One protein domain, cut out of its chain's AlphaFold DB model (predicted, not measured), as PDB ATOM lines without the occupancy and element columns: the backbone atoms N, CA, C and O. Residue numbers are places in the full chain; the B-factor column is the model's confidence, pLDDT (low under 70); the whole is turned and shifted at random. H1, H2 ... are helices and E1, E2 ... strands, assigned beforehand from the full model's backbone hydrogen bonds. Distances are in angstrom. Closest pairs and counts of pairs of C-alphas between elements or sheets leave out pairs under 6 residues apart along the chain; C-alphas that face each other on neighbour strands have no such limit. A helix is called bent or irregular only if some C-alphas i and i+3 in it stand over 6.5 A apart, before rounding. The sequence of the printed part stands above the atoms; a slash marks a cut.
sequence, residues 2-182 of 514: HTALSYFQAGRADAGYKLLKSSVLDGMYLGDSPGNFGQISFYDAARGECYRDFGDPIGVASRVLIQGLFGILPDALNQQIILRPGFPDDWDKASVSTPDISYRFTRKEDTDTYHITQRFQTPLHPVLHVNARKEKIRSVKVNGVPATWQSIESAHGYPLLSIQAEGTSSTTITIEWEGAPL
ATOM      1  N   HIS A   2     130.904 139.875  55.122       90.62
ATOM      2  CA  HIS A   2     130.962 140.853  54.016       90.62
ATOM      3  C   HIS A   2     129.737 141.770  53.946       90.62
ATOM      4  O   HIS A   2     129.901 142.981  53.862       90.62
ATOM      5  N   THR A   3     128.534 141.216  54.113       92.69
ATOM      6  CA  THR A   3     127.301 142.005  54.216       92.69
ATOM      7  C   THR A   3     127.405 143.062  55.314       92.69
ATOM      8  O   THR A   3     127.156 144.229  55.056       92.69
ATOM      9  N   ALA A   4     127.865 142.704  56.519       95.69
ATOM     10  CA  ALA A   4     128.047 143.670  57.606       95.69
ATOM     11  C   ALA A   4     129.020 144.802  57.223       95.69
ATOM     12  O   ALA A   4     128.725 145.967  57.475       95.69
ATOM     13  N   LEU A   5     130.137 144.480  56.556       95.50
ATOM     14  CA  LEU A   5     131.074 145.486  56.042       95.50
ATOM     15  C   LEU A   5     130.407 146.430  55.032       95.50
ATOM     16  O   LEU A   5     130.584 147.639  55.147       95.50
ATOM     17  N   SER A   6     129.613 145.909  54.094       93.81
ATOM     18  CA  SER A   6     128.868 146.732  53.130       93.81
ATOM     19  C   SER A   6     127.899 147.692  53.824       93.81
ATOM     20  O   SER A   6     127.808 148.852  53.434       93.81
ATOM     21  N   TYR A   7     127.223 147.248  54.889       93.88
ATOM     22  CA  TYR A   7     126.358 148.117  55.690       93.88
ATOM     23  C   TYR A   7     127.143 149.251  56.366       93.88
ATOM     24  O   TYR A   7     126.717 150.400  56.284       93.88
ATOM     25  N   PHE A   8     128.305 148.967  56.968       94.31
ATOM     26  CA  PHE A   8     129.166 150.016  57.531       94.31
ATOM     27  C   PHE A   8     129.651 151.002  56.463       94.31
ATOM     28  O   PHE A   8     129.603 152.213  56.665       94.31
ATOM     29  N   GLN A   9     130.079 150.500  55.302       90.06
ATOM     30  CA  GLN A   9     130.550 151.337  54.196       90.06
ATOM     31  C   GLN A   9     129.446 152.226  53.616       90.06
ATOM     32  O   GLN A   9     129.745 153.344  53.202       90.06
ATOM     33  N   ALA A  10     128.196 151.760  53.650       88.31
ATOM     34  CA  ALA A  10     127.003 152.517  53.278       88.31
ATOM     35  C   ALA A  10     126.478 153.441  54.400       88.31
ATOM     36  O   ALA A  10     125.395 154.000  54.263       88.31
ATOM     37  N   GLY A  11     127.193 153.572  55.525       86.62
ATOM     38  CA  GLY A  11     126.809 154.426  56.654       86.62
ATOM     39  C   GLY A  11     125.679 153.882  57.536       86.62
ATOM     40  O   GLY A  11     125.196 154.589  58.415       86.62
ATOM     41  N   ARG A  12     125.278 152.617  57.358       88.50
ATOM     42  CA  ARG A  12     124.210 151.942  58.118       88.50
ATOM     43  C   ARG A  12     124.777 151.198  59.332       88.50
ATOM     44  O   ARG A  12     124.687 149.968  59.413       88.50
ATOM     45  N   ALA A  13     125.385 151.948  60.251       92.81
ATOM     46  CA  ALA A  13     126.157 151.420  61.377       92.81
ATOM     47  C   ALA A  13     125.375 150.431  62.261       92.81
ATOM     48  O   ALA A  13     125.874 149.335  62.513       92.81
ATOM     49  N   ASP A  14     124.137 150.739  62.662       92.56
ATOM     50  CA  ASP A  14     123.358 149.863  63.553       92.56
ATOM     51  C   ASP A  14     123.051 148.500  62.928       92.56
ATOM     52  O   ASP A  14     123.215 147.450  63.556       92.56
ATOM     53  N   ALA A  15     122.644 148.491  61.657       92.88
ATOM     54  CA  ALA A  15     122.368 147.258  60.932       92.88
ATOM     55  C   ALA A  15     123.658 146.465  60.654       92.88
ATOM     56  O   ALA A  15     123.674 145.242  60.824       92.88
ATOM     57  N   GLY A  16     124.758 147.149  60.313       95.88
ATOM     58  CA  GLY A  16     126.083 146.537  60.185       95.88
ATOM     59  C   GLY A  16     126.548 145.890  61.491       95.88
ATOM     60  O   GLY A  16     126.967 144.729  61.499       95.88
ATOM     61  N   TYR A  17     126.391 146.590  62.617       97.00
ATOM     62  CA  TYR A  17     126.745 146.086  63.939       97.00
ATOM     63  C   TYR A  17     125.858 144.921  64.370       97.00
ATOM     64  O   TYR A  17     126.376 143.937  64.892       97.00
ATOM     65  N   LYS A  18     124.548 144.963  64.103       97.00
ATOM     66  CA  LYS A  18     123.643 143.838  64.386       97.00
ATOM     67  C   LYS A  18     124.094 142.563  63.669       97.00
ATOM     68  O   LYS A  18     124.154 141.503  64.297       97.00
ATOM     69  N   LEU A  19     124.453 142.658  62.388       96.00
ATOM     70  CA  LEU A  19     124.973 141.527  61.612       96.00
ATOM     71  C   LEU A  19     126.327 141.040  62.149       96.00
ATOM     72  O   LEU A  19     126.512 139.838  62.347       96.00
ATOM     73  N   LEU A  20     127.255 141.962  62.426       95.44
ATOM     74  CA  LEU A  20     128.563 141.641  63.002       95.44
ATOM     75  C   LEU A  20     128.416 140.935  64.356       95.44
ATOM     76  O   LEU A  20     128.960 139.850  64.545       95.44
ATOM     77  N   LYS A  21     127.636 141.510  65.274       95.12
ATOM     78  CA  LYS A  21     127.357 140.949  66.598       95.12
ATOM     79  C   LYS A  21     126.738 139.559  66.495       95.12
ATOM     80  O   LYS A  21     127.156 138.674  67.226       95.12
ATOM     81  N   SER A  22     125.792 139.351  65.580       92.81
ATOM     82  CA  SER A  22     125.176 138.034  65.369       92.81
ATOM     83  C   SER A  22     126.212 136.992  64.941       92.81
ATOM     84  O   SER A  22     126.257 135.908  65.509       92.81
ATOM     85  N   SER A  23     127.101 137.349  64.009       90.56
ATOM     86  CA  SER A  23     128.188 136.466  63.564       90.56
ATOM     87  C   SER A  23     129.223 136.195  64.660       90.56
ATOM     88  O   SER A  23     129.749 135.088  64.734       90.56
ATOM     89  N   VAL A  24     129.513 137.185  65.512       91.50
ATOM     90  CA  VAL A  24     130.375 137.012  66.693       91.50
ATOM     91  C   VAL A  24     129.721 136.067  67.695       91.50
ATOM     92  O   VAL A  24     130.393 135.170  68.181       91.50
ATOM     93  N   LEU A  25     128.431 136.235  67.995       91.88
ATOM     94  CA  LEU A  25     127.710 135.340  68.902       91.88
ATOM     95  C   LEU A  25     127.732 133.898  68.388       91.88
ATOM     96  O   LEU A  25     128.107 133.006  69.141       91.88
ATOM     97  N   ASP A  26     127.412 133.695  67.109       88.75
ATOM     98  CA  ASP A  26     127.444 132.380  66.461       88.75
ATOM     99  C   ASP A  26     128.818 131.706  66.591       88.75
ATOM    100  O   ASP A  26     128.939 130.665  67.235       88.75
ATOM    101  N   GLY A  27     129.869 132.338  66.061       86.56
ATOM    102  CA  GLY A  27     131.198 131.727  66.030       86.56
ATOM    103  C   GLY A  27     131.868 131.618  67.403       86.56
ATOM    104  O   GLY A  27     132.504 130.612  67.710       86.56
ATOM    105  N   MET A  28     131.739 132.648  68.243       88.44
ATOM    106  CA  MET A  28     132.523 132.737  69.476       88.44
ATOM    107  C   MET A  28     131.830 132.111  70.684       88.44
ATOM    108  O   MET A  28     132.532 131.792  71.641       88.44
ATOM    109  N   TYR A  29     130.498 131.963  70.679       89.31
ATOM    110  CA  TYR A  29     129.744 131.625  71.893       89.31
ATOM    111  C   TYR A  29     128.697 130.521  71.741       89.31
ATOM    112  O   TYR A  29     128.398 129.877  72.744       89.31
ATOM    113  N   LEU A  30     128.093 130.331  70.563       87.62
ATOM    114  CA  LEU A  30     126.959 129.407  70.423       87.62
ATOM    115  C   LEU A  30     127.368 127.966  70.091       87.62
ATOM    116  O   LEU A  30     126.597 127.058  70.385       87.62
ATOM    117  N   GLY A  31     128.542 127.750  69.493       78.19
ATOM    118  CA  GLY A  31     129.036 126.411  69.156       78.19
ATOM    119  C   GLY A  31     129.671 125.644  70.317       78.19
ATOM    120  O   GLY A  31     130.069 126.232  71.324       78.19
ATOM    121  N   ASP A  32     129.842 124.332  70.132       79.12
ATOM    122  CA  ASP A  32     130.519 123.455  71.107       79.12
ATOM    123  C   ASP A  32     132.029 123.748  71.224       79.12
ATOM    124  O   ASP A  32     132.659 123.409  72.228       79.12
ATOM    125  N   SER A  33     132.615 124.400  70.210       79.38
ATOM    126  CA  SER A  33     134.006 124.874  70.193       79.38
ATOM    127  C   SER A  33     134.059 126.412  70.120       79.38
ATOM    128  O   SER A  33     134.219 126.978  69.034       79.38
ATOM    129  N   PRO A  34     133.865 127.121  71.253       80.62
ATOM    130  CA  PRO A  34     133.817 128.580  71.281       80.62
ATOM    131  C   PRO A  34     135.188 129.217  71.015       80.62
ATOM    132  O   PRO A  34     136.239 128.614  71.231       80.62
ATOM    133  N   GLY A  35     135.177 130.491  70.622       85.06
ATOM    134  CA  GLY A  35     136.393 131.287  70.425       85.06
ATOM    135  C   GLY A  35     136.930 131.344  68.990       85.06
ATOM    136  O   GLY A  35     138.076 131.752  68.806       85.06
ATOM    137  N   ASN A  36     136.130 130.980  67.978       84.75
ATOM    138  CA  ASN A  36     136.531 131.079  66.571       84.75
ATOM    139  C   ASN A  36     135.523 131.852  65.693       84.75
ATOM    140  O   ASN A  36     134.396 132.128  66.087       84.75
ATOM    141  N   PHE A  37     135.925 132.197  64.468       86.94
ATOM    142  CA  PHE A  37     135.015 132.546  63.375       86.94
ATOM    143  C   PHE A  37     134.974 131.385  62.375       86.94
ATOM    144  O   PHE A  37     135.719 131.385  61.397       86.94
ATOM    145  N   GLY A  38     134.131 130.387  62.651       83.69
ATOM    146  CA  GLY A  38     133.994 129.190  61.814       83.69
ATOM    147  C   GLY A  38     133.233 129.437  60.508       83.69
ATOM    148  O   GLY A  38     132.459 130.390  60.392       83.69
ATOM    149  N   GLN A  39     133.448 128.562  59.522       83.81
ATOM    150  CA  GLN A  39     132.804 128.639  58.203       83.81
ATOM    151  C   GLN A  39     131.300 128.334  58.248       83.81
ATOM    152  O   GLN A  39     130.540 128.816  57.407       83.81
ATOM    153  N   ILE A  40     130.880 127.527  59.220       83.44
ATOM    154  CA  ILE A  40     129.522 127.007  59.328       83.44
ATOM    155  C   ILE A  40     128.798 127.670  60.494       83.44
ATOM    156  O   ILE A  40     129.375 127.906  61.560       83.44
ATOM    157  N   SER A  41     127.525 127.990  60.261       82.62
ATOM    158  CA  SER A  41     126.662 128.573  61.279       82.62
ATOM    159  C   SER A  41     126.161 127.509  62.246       82.62
ATOM    160  O   SER A  41     125.869 126.391  61.834       82.62
ATOM    161  N   PHE A  42     125.958 127.883  63.507       84.25
ATOM    162  CA  PHE A  42     125.320 127.053  64.532       84.25
ATOM    163  C   PHE A  42     123.980 126.444  64.084       84.25
ATOM    164  O   PHE A  42     123.589 125.380  64.555       84.25
ATOM    165  N   TYR A  43     123.273 127.100  63.161       84.56
ATOM    166  CA  TYR A  43     121.994 126.609  62.649       84.56
ATOM    167  C   TYR A  43     122.115 125.441  61.651       84.56
ATOM    168  O   TYR A  43     121.105 124.781  61.391       84.56
ATOM    169  N   ASP A  44     123.304 125.161  61.101       86.88
ATOM    170  CA  ASP A  44     123.544 124.018  60.208       86.88
ATOM    171  C   ASP A  44     123.591 122.718  61.022       86.88
ATOM    172  O   ASP A  44     124.635 122.258  61.484       86.88
ATOM    173  N   ALA A  45     122.429 122.097  61.199       85.06
ATOM    174  CA  ALA A  45     122.335 120.839  61.927       85.06
ATOM    175  C   ALA A  45     122.841 119.630  61.135       85.06
ATOM    176  O   ALA A  45     123.067 118.578  61.730       85.06
ATOM    177  N   ALA A  46     122.981 119.757  59.814       86.56
ATOM    178  CA  ALA A  46     123.436 118.678  58.949       86.56
ATOM    179  C   ALA A  46     124.931 118.419  59.143       86.56
ATOM    180  O   ALA A  46     125.373 117.270  59.180       86.56
ATOM    181  N   ARG A  47     125.703 119.499  59.279       86.31
ATOM    182  CA  ARG A  47     127.150 119.461  59.512       86.31
ATOM    183  C   ARG A  47     127.523 119.664  60.978       86.31
ATOM    184  O   ARG A  47     128.624 119.275  61.365       86.31
ATOM    185  N   GLY A  48     126.629 120.219  61.796       85.12
ATOM    186  CA  GLY A  48     126.879 120.474  63.212       85.12
ATOM    187  C   GLY A  48     128.117 121.349  63.398       85.12
ATOM    188  O   GLY A  48     128.157 122.487  62.943       85.12
ATOM    189  N   GLU A  49     129.149 120.795  64.030       83.62
ATOM    190  CA  GLU A  49     130.410 121.491  64.326       83.62
ATOM    191  C   GLU A  49     131.528 121.213  63.305       83.62
ATOM    192  O   GLU A  49     132.665 121.661  63.486       83.62
ATOM    193  N   CYS A  50     131.249 120.482  62.215       84.50
ATOM    194  CA  CYS A  50     132.224 120.343  61.132       84.50
ATOM    195  C   CYS A  50     132.669 121.731  60.643       84.50
ATOM    196  O   CYS A  50     131.853 122.636  60.493       84.50
ATOM    197  N   TYR A  51     133.966 121.897  60.378       81.88
ATOM    198  CA  TYR A  51     134.561 123.162  59.929       81.88
ATOM    199  C   TYR A  51     134.417 124.345  60.907       81.88
ATOM    200  O   TYR A  51     134.627 125.496  60.513       81.88
ATOM    201  N   ARG A  52     134.100 124.108  62.189       80.62
ATOM    202  CA  ARG A  52     134.085 125.190  63.189       80.62
ATOM    203  C   ARG A  52     135.488 125.724  63.477       80.62
ATOM    204  O   ARG A  52     135.642 126.917  63.716       80.62
ATOM    205  N   ASP A  53     136.508 124.875  63.423       80.06
ATOM    206  CA  ASP A  53     137.928 125.230  63.539       80.06
ATOM    207  C   ASP A  53     138.544 125.718  62.212       80.06
ATOM    208  O   ASP A  53     139.622 126.316  62.207       80.06
ATOM    209  N   PHE A  54     137.836 125.540  61.095       82.62
ATOM    210  CA  PHE A  54     138.262 125.981  59.771       82.62
ATOM    211  C   PHE A  54     138.051 127.498  59.604       82.62
ATOM    212  O   PHE A  54     136.938 127.993  59.420       82.62
ATOM    213  N   GLY A  55     139.148 128.247  59.747       77.94
ATOM    214  CA  GLY A  55     139.161 129.686  60.027       77.94
ATOM    215  C   GLY A  55     139.222 130.644  58.831       77.94
ATOM    216  O   GLY A  55     139.656 131.783  59.020       77.94
ATOM    217  N   ASP A  56     138.798 130.253  57.625       82.69
ATOM    218  CA  ASP A  56     138.728 131.165  56.463       82.69
ATOM    219  C   ASP A  56     138.023 132.508  56.778       82.69
ATOM    220  O   ASP A  56     138.501 133.570  56.357       82.69
ATOM    221  N   PRO A  57     136.938 132.537  57.583       87.56
ATOM    222  CA  PRO A  57     136.268 133.786  57.932       87.56
ATOM    223  C   PRO A  57     137.067 134.727  58.844       87.56
ATOM    224  O   PRO A  57     136.693 135.897  58.939       87.56
ATOM    225  N   ILE A  58     138.156 134.290  59.496       88.88
ATOM    226  CA  ILE A  58     138.927 135.111  60.454       88.88
ATOM    227  C   ILE A  58     139.469 136.383  59.788       88.88
ATOM    228  O   ILE A  58     139.398 137.474  60.366       88.88
ATOM    229  N   GLY A  59     139.972 136.276  58.555       90.62
ATOM    230  CA  GLY A  59     140.473 137.430  57.803       90.62
ATOM    231  C   GLY A  59     139.362 138.440  57.495       90.62
ATOM    232  O   GLY A  59     139.521 139.645  57.703       90.62
ATOM    233  N   VAL A  60     138.193 137.947  57.077       91.69
ATOM    234  CA  VAL A  60     137.017 138.783  56.785       91.69
ATOM    235  C   VAL A  60     136.460 139.415  58.063       91.69
ATOM    236  O   VAL A  60     136.092 140.591  58.055       91.69
ATOM    237  N   ALA A  61     136.444 138.667  59.169       92.56
ATOM    238  CA  ALA A  61     136.053 139.133  60.495       92.56
ATOM    239  C   ALA A  61     136.966 140.263  60.991       92.56
ATOM    240  O   ALA A  61     136.493 141.316  61.421       92.56
ATOM    241  N   SER A  62     138.280 140.083  60.849       92.75
ATOM    242  CA  SER A  62     139.281 141.099  61.185       92.75
ATOM    243  C   SER A  62     139.074 142.363  60.352       92.75
ATOM    244  O   SER A  62     139.060 143.473  60.886       92.75
ATOM    245  N   ARG A  63     138.830 142.206  59.044       95.12
ATOM    246  CA  ARG A  63     138.565 143.332  58.142       95.12
ATOM    247  C   ARG A  63     137.307 144.103  58.536       95.12
ATOM    248  O   ARG A  63     137.372 145.324  58.604       95.12
ATOM    249  N   VAL A  64     136.181 143.439  58.801       96.38
ATOM    250  CA  VAL A  64     134.944 144.143  59.191       96.38
ATOM    251  C   VAL A  64     135.064 144.808  60.560       96.38
ATOM    252  O   VAL A  64     134.533 145.900  60.748       96.38
ATOM    253  N   LEU A  65     135.810 144.215  61.493       95.56
ATOM    254  CA  LEU A  65     136.067 144.829  62.790       95.56
ATOM    255  C   LEU A  65     136.881 146.123  62.636       95.56
ATOM    256  O   LEU A  65     136.491 147.163  63.161       95.56
ATOM    257  N   ILE A  66     137.987 146.073  61.888       96.06
ATOM    258  CA  ILE A  66     138.910 147.207  61.742       96.06
ATOM    259  C   ILE A  66     138.381 148.267  60.770       96.06
ATOM    260  O   ILE A  66     138.342 149.439  61.128       96.06
ATOM    261  N   GLN A  67     137.958 147.878  59.564       95.94
ATOM    262  CA  GLN A  67     137.522 148.810  58.513       95.94
ATOM    263  C   GLN A  67     136.037 149.177  58.605       95.94
ATOM    264  O   GLN A  67     135.651 150.232  58.118       95.94
ATOM    265  N   GLY A  68     135.204 148.308  59.184       96.31
ATOM    266  CA  GLY A  68     133.768 148.547  59.343       96.31
ATOM    267  C   GLY A  68     133.451 149.236  60.667       96.31
ATOM    268  O   GLY A  68     133.120 150.415  60.683       96.31
ATOM    269  N   LEU A  69     133.586 148.512  61.783       97.31
ATOM    270  CA  LEU A  69     133.202 149.023  63.106       97.31
ATOM    271  C   LEU A  69     134.103 150.178  63.568       97.31
ATOM    272  O   LEU A  69     133.608 151.247  63.913       97.31
ATOM    273  N   PHE A  70     135.424 149.980  63.572       97.38
ATOM    274  CA  PHE A  70     136.370 151.023  63.994       97.38
ATOM    275  C   PHE A  70     136.733 152.012  62.883       97.38
ATOM    276  O   PHE A  70     137.235 153.095  63.185       97.38
ATOM    277  N   GLY A  71     136.461 151.673  61.621       96.56
ATOM    278  CA  GLY A  71     136.602 152.601  60.506       96.56
ATOM    279  C   GLY A  71     138.028 152.961  60.109       96.56
ATOM    280  O   GLY A  71     138.223 154.027  59.535       96.56
ATOM    281  N   ILE A  72     139.030 152.151  60.445       96.88
ATOM    282  CA  ILE A  72     140.439 152.484  60.205       96.88
ATOM    283  C   ILE A  72     140.823 152.089  58.777       96.88
ATOM    284  O   ILE A  72     140.854 150.905  58.431       96.88
ATOM    285  N   LEU A  73     141.139 153.090  57.960       95.81
ATOM    286  CA  LEU A  73     141.431 152.966  56.534       95.81
ATOM    287  C   LEU A  73     142.727 153.739  56.214       95.81
ATOM    288  O   LEU A  73     142.676 154.925  55.883       95.81
ATOM    289  N   PRO A  74     143.909 153.108  56.357       94.06
ATOM    290  CA  PRO A  74     145.178 153.748  56.023       94.06
ATOM    291  C   PRO A  74     145.307 153.979  54.511       94.06
ATOM    292  O   PRO A  74     145.117 153.052  53.726       94.06
ATOM    293  N   ASP A  75     145.700 155.188  54.122       95.19
ATOM    294  CA  ASP A  75     146.061 155.575  52.757       95.19
ATOM    295  C   ASP A  75     147.443 156.245  52.774       95.19
ATOM    296  O   ASP A  75     147.621 157.451  52.579       95.19
ATOM    297  N   ALA A  76     148.456 155.433  53.085       93.25
ATOM    298  CA  ALA A  76     149.822 155.911  53.263       93.25
ATOM    299  C   ALA A  76     150.425 156.504  51.977       93.25
ATOM    300  O   ALA A  76     151.305 157.359  52.068       93.25
ATOM    301  N   LEU A  77     149.942 156.100  50.792       95.00
ATOM    302  CA  LEU A  77     150.391 156.656  49.508       95.00
ATOM    303  C   LEU A  77     150.035 158.141  49.378       95.00
ATOM    304  O   LEU A  77     150.838 158.912  48.856       95.00
ATOM    305  N   ASN A  78     148.883 158.545  49.919       96.38
ATOM    306  CA  ASN A  78     148.455 159.941  49.993       96.38
ATOM    307  C   ASN A  78     148.759 160.587  51.357       96.38
ATOM    308  O   ASN A  78     148.238 161.656  51.665       96.38
ATOM    309  N   GLN A  79     149.610 159.952  52.172       96.38
ATOM    310  CA  GLN A  79     149.992 160.393  53.519       96.38
ATOM    311  C   GLN A  79     148.808 160.548  54.489       96.38
ATOM    312  O   GLN A  79     148.889 161.322  55.440       96.38
ATOM    313  N   GLN A  80     147.713 159.814  54.296       97.38
ATOM    314  CA  GLN A  80     146.491 159.955  55.091       97.38
ATOM    315  C   GLN A  80     146.135 158.680  55.853       97.38
ATOM    316  O   GLN A  80     146.460 157.562  55.455       97.38
ATOM    317  N   ILE A  81     145.416 158.847  56.959       96.69
ATOM    318  CA  ILE A  81     144.695 157.763  57.621       96.69
ATOM    319  C   ILE A  81     143.246 158.185  57.821       96.69
ATOM    320  O   ILE A  81     142.936 159.074  58.615       96.69
ATOM    321  N   ILE A  82     142.354 157.547  57.071       97.25
ATOM    322  CA  ILE A  82     140.926 157.821  57.149       97.25
ATOM    323  C   ILE A  82     140.367 157.054  58.346       97.25
ATOM    324  O   ILE A  82     140.586 155.849  58.498       97.25
ATOM    325  N   LEU A  83     139.636 157.764  59.198       97.56
ATOM    326  CA  LEU A  83     138.870 157.209  60.302       97.56
ATOM    327  C   LEU A  83     137.393 157.434  59.994       97.56
ATOM    328  O   LEU A  83     136.932 158.569  60.007       97.56
ATOM    329  N   ARG A  84     136.652 156.363  59.709       96.12
ATOM    330  CA  ARG A  84     135.205 156.387  59.446       96.12
ATOM    331  C   ARG A  84     134.462 155.500  60.449       96.12
ATOM    332  O   ARG A  84     134.123 154.368  60.109       96.12
ATOM    333  N   PRO A  85     134.265 155.952  61.695       95.94
ATOM    334  CA  PRO A  85     133.744 155.096  62.753       95.94
ATOM    335  C   PRO A  85     132.331 154.608  62.422       95.94
ATOM    336  O   PRO A  85     131.448 155.414  62.142       95.94
ATOM    337  N   GLY A  86     132.117 153.295  62.483       95.31
ATOM    338  CA  GLY A  86     130.825 152.643  62.261       95.31
ATOM    339  C   GLY A  86     130.140 152.259  63.568       95.31
ATOM    340  O   GLY A  86     129.572 151.174  63.662       95.31
ATOM    341  N   PHE A  87     130.262 153.078  64.614       95.88
ATOM    342  CA  PHE A  87     129.675 152.761  65.915       95.88
ATOM    343  C   PHE A  87     128.149 152.923  65.889       95.88
ATOM    344  O   PHE A  87     127.676 153.888  65.291       95.88
ATOM    345  N   PRO A  88     127.394 152.020  66.542       93.94
ATOM    346  CA  PRO A  88     125.969 152.215  66.801       93.94
ATOM    347  C   PRO A  88     125.671 153.559  67.468       93.94
ATOM    348  O   PRO A  88     126.490 154.080  68.234       93.94
ATOM    349  N   ASP A  89     124.483 154.101  67.219       89.44
ATOM    350  CA  ASP A  89     124.116 155.446  67.684       89.44
ATOM    351  C   ASP A  89     124.048 155.566  69.216       89.44
ATOM    352  O   ASP A  89     124.289 156.645  69.774       89.44
ATOM    353  N   ASP A  90     123.763 154.454  69.897       93.50
ATOM    354  CA  ASP A  90     123.667 154.347  71.354       93.50
ATOM    355  C   ASP A  90     125.029 154.222  72.059       93.50
ATOM    356  O   ASP A  90     125.094 154.277  73.289       93.50
ATOM    357  N   TRP A  91     126.134 154.095  71.314       96.19
ATOM    358  CA  TRP A  91     127.468 154.011  71.904       96.19
ATOM    359  C   TRP A  91     127.980 155.386  72.325       96.19
ATOM    360  O   TRP A  91     128.138 156.306  71.520       96.19
ATOM    361  N   ASP A  92     128.318 155.502  73.609       97.56
ATOM    362  CA  ASP A  92     128.924 156.696  74.193       97.56
ATOM    363  C   ASP A  92     130.457 156.628  74.241       97.56
ATOM    364  O   ASP A  92     131.129 157.633  74.468       97.56
ATOM    365  N   LYS A  93     131.043 155.449  74.031       98.19
ATOM    366  CA  LYS A  93     132.492 155.254  74.017       98.19
ATOM    367  C   LYS A  93     132.881 154.000  73.253       98.19
ATOM    368  O   LYS A  93     132.205 152.979  73.305       98.19
ATOM    369  N   ALA A  94     134.041 154.060  72.618       98.19
ATOM    370  CA  ALA A  94     134.688 152.905  72.015       98.19
ATOM    371  C   ALA A  94     136.195 153.140  71.945       98.19
ATOM    372  O   ALA A  94     136.658 154.278  71.863       98.19
ATOM    373  N   SER A  95     136.988 152.074  71.966       98.25
ATOM    374  CA  SER A  95     138.426 152.200  71.745       98.25
ATOM    375  C   SER A  95     139.022 150.955  71.121       98.25
ATOM    376  O   SER A  95     138.587 149.845  71.419       98.25
ATOM    377  N   VAL A  96     140.068 151.153  70.331       97.62
ATOM    378  CA  VAL A  96     140.891 150.103  69.738       97.62
ATOM    379  C   VAL A  96     142.359 150.476  69.871       97.62
ATOM    380  O   VAL A  96     142.734 151.651  69.843       97.62
ATOM    381  N   SER A  97     143.200 149.463  70.034       97.44
ATOM    382  CA  SER A  97     144.646 149.613  70.019       97.44
ATOM    383  C   SER A  97     145.246 148.513  69.165       97.44
ATOM    384  O   SER A  97     145.092 147.335  69.473       97.44
ATOM    385  N   THR A  98     145.940 148.909  68.108       94.56
ATOM    386  CA  THR A  98     146.775 148.047  67.270       94.56
ATOM    387  C   THR A  98     148.244 148.463  67.436       94.56
ATOM    388  O   THR A  98     148.517 149.487  68.079       94.56
ATOM    389  N   PRO A  99     149.210 147.694  66.900       95.06
ATOM    390  CA  PRO A  99     150.621 148.078  66.943       95.06
ATOM    391  C   PRO A  99     150.893 149.464  66.347       95.06
ATOM    392  O   PRO A  99     151.697 150.209  66.896       95.06
ATOM    393  N   ASP A 100     150.180 149.848  65.287       94.56
ATOM    394  CA  ASP A 100     150.455 151.087  64.554       94.56
ATOM    395  C   ASP A 100     149.595 152.273  65.004       94.56
ATOM    396  O   ASP A 100     150.043 153.420  64.961       94.56
ATOM    397  N   ILE A 101     148.369 152.030  65.478       96.00
ATOM    398  CA  ILE A 101     147.425 153.091  65.843       96.00
ATOM    399  C   ILE A 101     146.580 152.708  67.057       96.00
ATOM    400  O   ILE A 101     146.095 151.589  67.196       96.00
ATOM    401  N   SER A 102     146.377 153.668  67.956       97.06
ATOM    402  CA  SER A 102     145.308 153.607  68.952       97.06
ATOM    403  C   SER A 102     144.298 154.703  68.686       97.06
ATOM    404  O   SER A 102     144.649 155.823  68.321       97.06
ATOM    405  N   TYR A 103     143.039 154.365  68.897       93.94
ATOM    406  CA  TYR A 103     141.907 155.208  68.582       93.94
ATOM    407  C   TYR A 103     140.884 155.074  69.711       93.94
ATOM    408  O   TYR A 103     140.494 153.962  70.069       93.94
ATOM    409  N   ARG A 104     140.489 156.194  70.315       98.25
ATOM    410  CA  ARG A 104     139.464 156.258  71.362       98.25
ATOM    411  C   ARG A 104     138.429 157.304  70.993       98.25
ATOM    412  O   ARG A 104     138.781 158.447  70.733       98.25
ATOM    413  N   PHE A 105     137.171 156.909  71.062       98.56
ATOM    414  CA  PHE A 105     136.000 157.756  70.937       98.56
ATOM    415  C   PHE A 105     135.288 157.861  72.286       98.56
ATOM    416  O   PHE A 105     135.144 156.860  72.997       98.56
ATOM    417  N   THR A 106     134.830 159.064  72.617       98.50
ATOM    418  CA  THR A 106     133.925 159.334  73.737       98.50
ATOM    419  C   THR A 106     132.915 160.401  73.348       98.50
ATOM    420  O   THR A 106     133.292 161.422  72.774       98.50
ATOM    421  N   ARG A 107     131.669 160.203  73.753       97.75
ATOM    422  CA  ARG A 107     130.554 161.122  73.609       97.75
ATOM    423  C   ARG A 107     130.041 161.490  74.985       97.75
ATOM    424  O   ARG A 107     129.716 160.626  75.796       97.75
ATOM    425  N   LYS A 108     129.957 162.787  75.240       97.31
ATOM    426  CA  LYS A 108     129.339 163.330  76.443       97.31
ATOM    427  C   LYS A 108     128.363 164.407  76.016       97.31
ATOM    428  O   LYS A 108     128.788 165.436  75.502       97.31
ATOM    429  N   GLU A 109     127.075 164.156  76.238       94.62
ATOM    430  CA  GLU A 109     125.995 165.048  75.803       94.62
ATOM    431  C   GLU A 109     126.123 165.350  74.296       94.62
ATOM    432  O   GLU A 109     126.047 164.438  73.468       94.62
ATOM    433  N   ASP A 110     126.378 166.612  73.956       96.75
ATOM    434  CA  ASP A 110     126.524 167.117  72.594       96.75
ATOM    435  C   ASP A 110     127.992 167.255  72.165       96.75
ATOM    436  O   ASP A 110     128.301 167.976  71.225       96.75
ATOM    437  N   THR A 111     128.932 166.599  72.847       98.19
ATOM    438  CA  THR A 111     130.358 166.648  72.496       98.19
ATOM    439  C   THR A 111     130.900 165.269  72.167       98.19
ATOM    440  O   THR A 111     130.943 164.392  73.033       98.19
ATOM    441  N   ASP A 112     131.384 165.113  70.936       98.44
ATOM    442  CA  ASP A 112     132.135 163.943  70.487       98.44
ATOM    443  C   ASP A 112     133.635 164.267  70.522       98.44
ATOM    444  O   ASP A 112     134.079 165.321  70.067       98.44
ATOM    445  N   THR A 113     134.437 163.375  71.100       98.50
ATOM    446  CA  THR A 113     135.896 163.513  71.185       98.50
ATOM    447  C   THR A 113     136.579 162.249  70.695       98.50
ATOM    448  O   THR A 113     136.261 161.142  71.135       98.50
ATOM    449  N   TYR A 114     137.557 162.437  69.816       98.56
ATOM    450  CA  TYR A 114     138.377 161.388  69.238       98.56
ATOM    451  C   TYR A 114     139.839 161.630  69.597       98.56
ATOM    452  O   TYR A 114     140.409 162.656  69.229       98.56
ATOM    453  N   HIS A 115     140.452 160.681  70.297       98.38
ATOM    454  CA  HIS A 115     141.883 160.677  70.587       98.38
ATOM    455  C   HIS A 115     142.571 159.622  69.730       98.38
ATOM    456  O   HIS A 115     142.237 158.436  69.792       98.38
ATOM    457  N   ILE A 116     143.533 160.068  68.933       98.31
ATOM    458  CA  ILE A 116     144.222 159.275  67.924       98.31
ATOM    459  C   ILE A 116     145.706 159.303  68.262       98.31
ATOM    460  O   ILE A 116     146.305 160.371  68.343       98.31
ATOM    461  N   THR A 117     146.308 158.136  68.452       98.19
ATOM    462  CA  THR A 117     147.747 157.990  68.680       98.19
ATOM    463  C   THR A 117     148.333 157.111  67.594       98.19
ATOM    464  O   THR A 117     147.889 155.979  67.416       98.19
ATOM    465  N   GLN A 118     149.343 157.614  66.896       96.94
ATOM    466  CA  GLN A 118     150.001 156.936  65.786       96.94
ATOM    467  C   GLN A 118     151.425 156.537  66.168       96.94
ATOM    468  O   GLN A 118     152.118 157.266  66.879       96.94
ATOM    469  N   ARG A 119     151.863 155.381  65.671       96.12
ATOM    470  CA  ARG A 119     153.211 154.821  65.863       96.12
ATOM    471  C   ARG A 119     153.908 154.508  64.536       96.12
ATOM    472  O   ARG A 119     154.924 153.822  64.526       96.12
ATOM    473  N   PHE A 120     153.385 155.027  63.426       92.94
ATOM    474  CA  PHE A 120     154.065 154.996  62.134       92.94
ATOM    475  C   PHE A 120     155.384 155.778  62.198       92.94
ATOM    476  O   PHE A 120     155.482 156.779  62.907       92.94
ATOM    477  N   GLN A 121     156.381 155.360  61.410       91.44
ATOM    478  CA  GLN A 121     157.663 156.070  61.311       91.44
ATOM    479  C   GLN A 121     157.476 157.532  60.873       91.44
ATOM    480  O   GLN A 121     158.142 158.423  61.391       91.44
ATOM    481  N   THR A 122     156.554 157.763  59.937       93.56
ATOM    482  CA  THR A 122     156.061 159.092  59.561       93.56
ATOM    483  C   THR A 122     154.571 159.139  59.894       93.56
ATOM    484  O   THR A 122     153.820 158.354  59.311       93.56
ATOM    485  N   PRO A 123     154.127 159.984  60.843       95.44
ATOM    486  CA  PRO A 123     152.710 160.116  61.161       95.44
ATOM    487  C   PRO A 123     151.896 160.535  59.935       95.44
ATOM    488  O   PRO A 123     152.265 161.479  59.240       95.44
ATOM    489  N   LEU A 124     150.785 159.844  59.691       97.62
ATOM    490  CA  LEU A 124     149.867 160.154  58.598       97.62
ATOM    491  C   LEU A 124     148.894 161.253  59.037       97.62
ATOM    492  O   LEU A 124     148.601 161.381  60.227       97.62
ATOM    493  N   HIS A 125     148.365 162.026  58.094       97.88
ATOM    494  CA  HIS A 125     147.324 163.025  58.329       97.88
ATOM    495  C   HIS A 125     145.994 162.328  58.666       97.88
ATOM    496  O   HIS A 125     145.440 161.639  57.801       97.88
ATOM    497  N   PRO A 126     145.452 162.459  59.894       97.88
ATOM    498  CA  PRO A 126     144.155 161.882  60.212       97.88
ATOM    499  C   PRO A 126     143.037 162.622  59.473       97.88
ATOM    500  O   PRO A 126     142.959 163.850  59.534       97.88
ATOM    501  N   VAL A 127     142.152 161.869  58.825       98.25
ATOM    502  CA  VAL A 127     140.937 162.387  58.187       98.25
ATOM    503  C   VAL A 127     139.738 161.702  58.827       98.25
ATOM    504  O   VAL A 127     139.483 160.521  58.591       98.25
ATOM    505  N   LEU A 128     139.020 162.424  59.683       98.31
ATOM    506  CA  LEU A 128     137.832 161.909  60.352       98.31
ATOM    507  C   LEU A 128     136.606 162.113  59.461       98.31
ATOM    508  O   LEU A 128     136.225 163.247  59.185       98.31
ATOM    509  N   HIS A 129     135.977 161.009  59.070       96.44
ATOM    510  CA  HIS A 129     134.682 160.956  58.407       96.44
ATOM    511  C   HIS A 129     133.609 160.530  59.412       96.44
ATOM    512  O   HIS A 129     133.606 159.382  59.853       96.44
ATOM    513  N   VAL A 130     132.700 161.433  59.779       94.25
ATOM    514  CA  VAL A 130     131.700 161.182  60.831       94.25
ATOM    515  C   VAL A 130     130.307 161.631  60.403       94.25
ATOM    516  O   VAL A 130     130.151 162.683  59.786       94.25
ATOM    517  N   ASN A 131     129.294 160.833  60.739       92.62
ATOM    518  CA  ASN A 131     127.901 161.206  60.522       92.62
ATOM    519  C   ASN A 131     127.510 162.339  61.481       92.62
ATOM    520  O   ASN A 131     127.741 162.245  62.691       92.62
ATOM    521  N   ALA A 132     126.893 163.396  60.957       93.00
ATOM    522  CA  ALA A 132     126.309 164.440  61.779       93.00
ATOM    523  C   ALA A 132     125.128 163.894  62.589       93.00
ATOM    524  O   ALA A 132     124.345 163.083  62.102       93.00
ATOM    525  N   ARG A 133     124.996 164.357  63.836       91.81
ATOM    526  CA  ARG A 133     123.909 163.945  64.749       91.81
ATOM    527  C   ARG A 133     122.866 165.024  64.982       91.81
ATOM    528  O   ARG A 133     121.749 164.735  65.407       91.81
ATOM    529  N   LYS A 134     123.259 166.270  64.746       95.94
ATOM    530  CA  LYS A 134     122.429 167.448  64.921       95.94
ATOM    531  C   LYS A 134     122.533 168.337  63.703       95.94
ATOM    532  O   LYS A 134     123.470 168.231  62.918       95.94
ATOM    533  N   GLU A 135     121.561 169.219  63.583       96.31
ATOM    534  CA  GLU A 135     121.433 170.150  62.468       96.31
ATOM    535  C   GLU A 135     122.472 171.283  62.466       96.31
ATOM    536  O   GLU A 135     122.545 172.008  61.482       96.31
ATOM    537  N   LYS A 136     123.261 171.476  63.535       97.12
ATOM    538  CA  LYS A 136     124.321 172.500  63.610       97.12
ATOM    539  C   LYS A 136     125.577 171.990  64.302       97.12
ATOM    540  O   LYS A 136     125.534 171.072  65.130       97.12
ATOM    541  N   ILE A 137     126.692 172.657  64.016       97.69
ATOM    542  CA  ILE A 137     127.968 172.442  64.705       97.69
ATOM    543  C   ILE A 137     128.375 173.734  65.405       97.69
ATOM    544  O   ILE A 137     128.697 174.728  64.763       97.69
ATOM    545  N   ARG A 138     128.428 173.712  66.740       97.94
ATOM    546  CA  ARG A 138     128.907 174.851  67.529       97.94
ATOM    547  C   ARG A 138     130.389 175.108  67.291       97.94
ATOM    548  O   ARG A 138     130.796 176.254  67.121       97.94
ATOM    549  N   SER A 139     131.215 174.063  67.355       98.19
ATOM    550  CA  SER A 139     132.645 174.186  67.069       98.19
ATOM    551  C   SER A 139     133.301 172.850  66.716       98.19
ATOM    552  O   SER A 139     132.893 171.791  67.192       98.19
ATOM    553  N   VAL A 140     134.358 172.921  65.905       98.56
ATOM    554  CA  VAL A 140     135.305 171.824  65.680       98.56
ATOM    555  C   VAL A 140     136.684 172.295  66.115       98.56
ATOM    556  O   VAL A 140     137.103 173.408  65.787       98.56
ATOM    557  N   LYS A 141     137.396 171.460  66.872       98.75
ATOM    558  CA  LYS A 141     138.756 171.742  67.337       98.75
ATOM    559  C   LYS A 141     139.672 170.562  67.051       98.75
ATOM    560  O   LYS A 141     139.317 169.421  67.336       98.75
ATOM    561  N   VAL A 142     140.875 170.853  66.568       98.56
ATOM    562  CA  VAL A 142     141.982 169.899  66.453       98.56
ATOM    563  C   VAL A 142     143.066 170.338  67.429       98.56
ATOM    564  O   VAL A 142     143.554 171.463  67.369       98.56
ATOM    565  N   ASN A 143     143.416 169.469  68.375       97.88
ATOM    566  CA  ASN A 143     144.370 169.749  69.453       97.88
ATOM    567  C   ASN A 143     144.038 171.038  70.235       97.88
ATOM    568  O   ASN A 143     144.923 171.792  70.627       97.88
ATOM    569  N   GLY A 144     142.742 171.299  70.448       97.25
ATOM    570  CA  GLY A 144     142.239 172.484  71.153       97.25
ATOM    571  C   GLY A 144     142.191 173.768  70.315       97.25
ATOM    572  O   GLY A 144     141.615 174.756  70.770       97.25
ATOM    573  N   VAL A 145     142.730 173.758  69.095       98.00
ATOM    574  CA  VAL A 145     142.707 174.895  68.164       98.00
ATOM    575  C   VAL A 145     141.489 174.774  67.243       98.00
ATOM    576  O   VAL A 145     141.217 173.666  66.778       98.00
ATOM    577  N   PRO A 146     140.745 175.864  66.963       98.38
ATOM    578  CA  PRO A 146     139.648 175.839  65.998       98.38
ATOM    579  C   PRO A 146     140.083 175.263  64.648       98.38
ATOM    580  O   PRO A 146     141.132 175.635  64.122       98.38
ATOM    581  N   ALA A 147     139.271 174.369  64.095       97.69
ATOM    582  CA  ALA A 147     139.522 173.711  62.821       97.69
ATOM    583  C   ALA A 147     138.297 173.802  61.909       97.69
ATOM    584  O   ALA A 147     137.168 173.982  62.369       97.69
ATOM    585  N   THR A 148     138.531 173.689  60.605       96.31
ATOM    586  CA  THR A 148     137.469 173.651  59.602       96.31
ATOM    587  C   THR A 148     136.986 172.224  59.376       96.31
ATOM    588  O   THR A 148     137.674 171.245  59.670       96.31
ATOM    589  N   TRP A 149     135.778 172.119  58.840       96.81
ATOM    590  CA  TRP A 149     135.170 170.871  58.409       96.81
ATOM    591  C   TRP A 149     134.546 171.073  57.028       96.81
ATOM    592  O   TRP A 149     134.317 172.207  56.599       96.81
ATOM    593  N   GLN A 150     134.302 169.974  56.326       96.69
ATOM    594  CA  GLN A 150     133.651 169.967  55.018       96.69
ATOM    595  C   GLN A 150     132.538 168.925  55.000       96.69
ATOM    596  O   GLN A 150     132.688 167.859  55.596       96.69
ATOM    597  N   SER A 151     131.433 169.215  54.316       93.88
ATOM    598  CA  SER A 151     130.429 168.194  54.012       93.88
ATOM    599  C   SER A 151     130.911 167.332  52.844       93.88
ATOM    600  O   SER A 151     131.450 167.851  51.866       93.88
ATOM    601  N   ILE A 152     130.721 166.018  52.949       93.00
ATOM    602  CA  ILE A 152     130.903 165.064  51.858       93.00
ATOM    603  C   ILE A 152     129.517 164.629  51.399       93.00
ATOM    604  O   ILE A 152     128.765 164.009  52.155       93.00
ATOM    605  N   GLU A 153     129.206 164.891  50.130       89.75
ATOM    606  CA  GLU A 153     127.982 164.375  49.531       89.75
ATOM    607  C   GLU A 153     127.999 162.840  49.548       89.75
ATOM    608  O   GLU A 153     128.902 162.192  49.018       89.75
ATOM    609  N   SER A 154     127.000 162.251  50.204       84.25
ATOM    610  CA  SER A 154     126.862 160.802  50.313       84.25
ATOM    611  C   SER A 154     125.401 160.394  50.484       84.25
ATOM    612  O   SER A 154     124.599 161.126  51.064       84.25
ATOM    613  N   ALA A 155     125.059 159.202  49.991       80.44
ATOM    614  CA  ALA A 155     123.739 158.585  50.143       80.44
ATOM    615  C   ALA A 155     123.688 157.622  51.341       80.44
ATOM    616  O   ALA A 155     123.149 156.520  51.255       80.44
ATOM    617  N   HIS A 156     124.295 158.026  52.460       79.50
ATOM    618  CA  HIS A 156     124.420 157.210  53.674       79.50
ATOM    619  C   HIS A 156     123.198 157.295  54.604       79.50
ATOM    620  O   HIS A 156     123.148 156.609  55.623       79.50
ATOM    621  N   GLY A 157     122.225 158.157  54.286       87.50
ATOM    622  CA  GLY A 157     121.078 158.462  55.146       87.50
ATOM    623  C   GLY A 157     121.342 159.529  56.209       87.50
ATOM    624  O   GLY A 157     120.390 160.004  56.825       87.50
ATOM    625  N   TYR A 158     122.594 159.967  56.353       89.88
ATOM    626  CA  TYR A 158     123.030 161.012  57.275       89.88
ATOM    627  C   TYR A 158     124.018 161.967  56.583       89.88
ATOM    628  O   TYR A 158     124.742 161.522  55.686       89.88
ATOM    629  N   PRO A 159     124.108 163.243  57.005       93.44
ATOM    630  CA  PRO A 159     125.167 164.144  56.561       93.44
ATOM    631  C   PRO A 159     126.523 163.601  56.989       93.44
ATOM    632  O   PRO A 159     126.707 163.242  58.154       93.44
ATOM    633  N   LEU A 160     127.477 163.553  56.064       94.06
ATOM    634  CA  LEU A 160     128.825 163.075  56.335       94.06
ATOM    635  C   LEU A 160     129.784 164.259  56.408       94.06
ATOM    636  O   LEU A 160     129.925 165.008  55.447       94.06
ATOM    637  N   LEU A 161     130.476 164.402  57.533       95.62
ATOM    638  CA  LEU A 161     131.474 165.447  57.736       95.62
ATOM    639  C   LEU A 161     132.880 164.898  57.540       95.62
ATOM    640  O   LEU A 161     133.164 163.776  57.956       95.62
ATOM    641  N   SER A 162     133.767 165.725  56.994       97.56
ATOM    642  CA  SER A 162     135.207 165.501  56.934       97.56
ATOM    643  C   SER A 162     135.956 166.544  57.745       97.56
ATOM    644  O   SER A 162     135.761 167.748  57.556       97.56
ATOM    645  N   ILE A 163     136.816 166.079  58.646       98.44
ATOM    646  CA  ILE A 163     137.710 166.913  59.448       98.44
ATOM    647  C   ILE A 163     139.124 166.381  59.257       98.44
ATOM    648  O   ILE A 163     139.436 165.256  59.655       98.44
ATOM    649  N   GLN A 164     139.980 167.199  58.655       97.38
ATOM    650  CA  GLN A 164     141.378 166.864  58.428       97.38
ATOM    651  C   GLN A 164     142.260 167.471  59.521       97.38
ATOM    652  O   GLN A 164     142.067 168.613  59.939       97.38
ATOM    653  N   ALA A 165     143.246 166.701  59.968       97.19
ATOM    654  CA  ALA A 165     144.258 167.137  60.914       97.19
ATOM    655  C   ALA A 165     145.670 166.928  60.353       97.19
ATOM    656  O   ALA A 165     145.917 166.067  59.505       97.19
ATOM    657  N   GLU A 166     146.617 167.705  60.871       96.06
ATOM    658  CA  GLU A 166     148.030 167.534  60.553       96.06
ATOM    659  C   GLU A 166     148.581 166.201  61.078       96.06
ATOM    660  O   GLU A 166     148.137 165.671  62.106       96.06
ATOM    661  N   GLY A 167     149.567 165.664  60.359       93.69
ATOM    662  CA  GLY A 167     150.227 164.408  60.690       93.69
ATOM    663  C   GLY A 167     151.053 164.549  61.962       93.69
ATOM    664  O   GLY A 167     152.179 165.039  61.943       93.69
ATOM    665  N   THR A 168     150.499 164.103  63.089       95.12
ATOM    666  CA  THR A 168     151.193 164.094  64.383       95.12
ATOM    667  C   THR A 168     151.046 162.739  65.070       95.12
ATOM    668  O   THR A 168     150.132 161.963  64.777       95.12
ATOM    669  N   SER A 169     151.954 162.434  66.000       94.56
ATOM    670  CA  SER A 169     151.907 161.189  66.777       94.56
ATOM    671  C   SER A 169     150.703 161.116  67.720       94.56
ATOM    672  O   SER A 169     150.318 160.021  68.127       94.56
ATOM    673  N   SER A 170     150.095 162.255  68.062       97.44
ATOM    674  CA  SER A 170     148.919 162.339  68.921       97.44
ATOM    675  C   SER A 170     148.014 163.489  68.490       97.44
ATOM    676  O   SER A 170     148.376 164.655  68.643       97.44
ATOM    677  N   THR A 171     146.805 163.157  68.050       98.31
ATOM    678  CA  THR A 171     145.787 164.111  67.606       98.31
ATOM    679  C   THR A 171     144.521 163.944  68.437       98.31
ATOM    680  O   THR A 171     144.046 162.829  68.649       98.31
ATOM    681  N   THR A 172     143.947 165.053  68.898       98.62
ATOM    682  CA  THR A 172     142.609 165.101  69.496       98.62
ATOM    683  C   THR A 172     141.686 165.920  68.611       98.62
ATOM    684  O   THR A 172     141.982 167.082  68.345       98.62
ATOM    685  N   ILE A 173     140.574 165.335  68.178       98.69
ATOM    686  CA  ILE A 173     139.518 166.029  67.436       98.69
ATOM    687  C   ILE A 173     138.289 166.110  68.340       98.69
ATOM    688  O   ILE A 173     137.825 165.083  68.834       98.69
ATOM    689  N   THR A 174     137.770 167.314  68.556       98.69
ATOM    690  CA  THR A 174     136.559 167.563  69.347       98.69
ATOM    691  C   THR A 174     135.511 168.234  68.472       98.69
ATOM    692  O   THR A 174     135.815 169.222  67.802       98.69
ATOM    693  N   ILE A 175     134.291 167.706  68.504       98.62
ATOM    694  CA  ILE A 175     133.124 168.234  67.797       98.62
ATOM    695  C   ILE A 175     132.065 168.562  68.842       98.62
ATOM    696  O   ILE A 175     131.615 167.681  69.574       98.62
ATOM    697  N   GLU A 176     131.688 169.831  68.922       98.44
ATOM    698  CA  GLU A 176     130.599 170.316  69.766       98.44
ATOM    699  C   GLU A 176     129.372 170.535  68.874       98.44
ATOM    700  O   GLU A 176     129.355 171.430  68.029       98.44
ATOM    701  N   TRP A 177     128.354 169.698  69.044       98.12
ATOM    702  CA  TRP A 177     127.095 169.744  68.308       98.12
ATOM    703  C   TRP A 177     126.136 170.786  68.900       98.12
ATOM    704  O   TRP A 177     126.188 171.102  70.089       98.12
ATOM    705  N   GLU A 178     125.223 171.306  68.083       97.81
ATOM    706  CA  GLU A 178     124.176 172.236  68.517       97.81
ATOM    707  C   GLU A 178     122.880 172.028  67.722       97.81
ATOM    708  O   GLU A 178     122.877 171.421  66.656       97.81
ATOM    709  N   GLY A 179     121.758 172.524  68.248       96.38
ATOM    710  CA  GLY A 179     120.459 172.457  67.582       96.38
ATOM    711  C   GLY A 179     119.694 171.161  67.850       96.38
ATOM    712  O   GLY A 179     119.982 170.423  68.804       96.38
ATOM    713  N   ALA A 180     118.671 170.927  67.030       95.75
ATOM    714  CA  ALA A 180     117.832 169.739  67.103       95.75
ATOM    715  C   ALA A 180     118.520 168.493  66.498       95.75
ATOM    716  O   ALA A 180     119.421 168.621  65.661       95.75
ATOM    717  N   PRO A 181     118.107 167.277  66.908       94.62
ATOM    718  CA  PRO A 181     118.451 166.050  66.196       94.62
ATOM    719  C   PRO A 181     117.988 166.090  64.736       94.62
ATOM    720  O   PRO A 181     116.985 166.728  64.408       94.62
ATOM    721  N   LEU A 182     118.703 165.376  63.870       93.75
ATOM    722  CA  LEU A 182     118.320 165.249  62.467       93.75
ATOM    723  C   LEU A 182     117.040 164.426  62.306       93.75
ATOM    724  O   LEU A 182     116.825 163.429  62.997       93.75
TER     725      LEU A 182
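Overview. This is residues 2 to 182 of the 514 residues of an uncharacterized protein of Bacteroides vulgatus CAG:6 (UniProt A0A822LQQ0). Two strongly twisted sheets of five strands stand face to face as a sandwich, and three helices, H1, H2 and H3, lie side by side as an arm running away from it, with H3 alone of them grazing the sheet E1 E2 E6 E9 E8. The unnamed stretch of residues 31 to 56 makes the far tip of this helical arm. The printed part has 181 residues, with H1 to H3 followed along the chain by E1 to E10; one sheet is antiparallel, in the order E3 E4 E5 E10 E7, the other mixed, in the order E1 E2 E6 E9 E8. The class is mixed, helices and strands; the whole is compact, with a radius of gyration of the C-alphas of 18.2 A, and spans 59 by 42 by 27 A.

Along the chain. Begin with the antiparallel sheet: E3 is residues 93 to 97, E4 101 to 108, 23.3 A long, and E5 111 to 118, 22.9 A. E7, residues 134 to 142, bends by 62 degrees at residue 138. Find C-alpha 170 at (148.919, 162.339, 68.921); from there E10 runs 30.8 A to C-alpha 181 at (118.451, 166.050, 66.196), bending by 68 degrees at residue 178. In the other sheet look for E1, 72 to 75, E2, 80 to 83, E6, 125 to 131, E8, 150 to 152, and E9, 160 to 164. The helices are H1, residues 2 to 9, starting at (130.962, 140.853, 54.016), H2, 13 to 30, 23.8 A long, and H3, 57 to 69, 16.4 A. H2 is irregular, but only just: C-alphas 27 and 30 are 6.53 A apart.

Arrangement. E3, E4 and E5 form a meander, each strand the antiparallel neighbour of the one before; look at N 94 and O 105, 3.0 A, and N 104 and O 115, 2.9 A. E10 is the antiparallel neighbour of E5, with N 114 and O 173 within hydrogen-bond range at 2.8 A, and of the edge strand E7, with N 141 and O 174 at 2.9 A. The strands of the other sheet stand at 33 degrees to these; there E2 and E6 are parallel, with N 83 and O 127 at 2.8 A. H3 only grazes that sheet, with residues 63 to 67. H1 touches H3 at a shallow tilt of 13 degrees, the same way; the closest C-alphas, of Phe 8 and Gly 68, are 5.2 A apart. H2, with residues 13 to 20 alone, touches H1, closest at the C-alphas of Ala 4 and Gly 16, 4.3 A. Every O i to N i+4 pair is within hydrogen-bond range in H1, H2 and H3.

Size, cuts and confidence. The two C-alphas farthest apart, of Ala 46 and Val 145, are 60.1 A apart. The printed part has no cut, and its long link is H2 to H3, 26 residues. Mean pLDDT of the printed part is 93.3, and no printed residue is under 70.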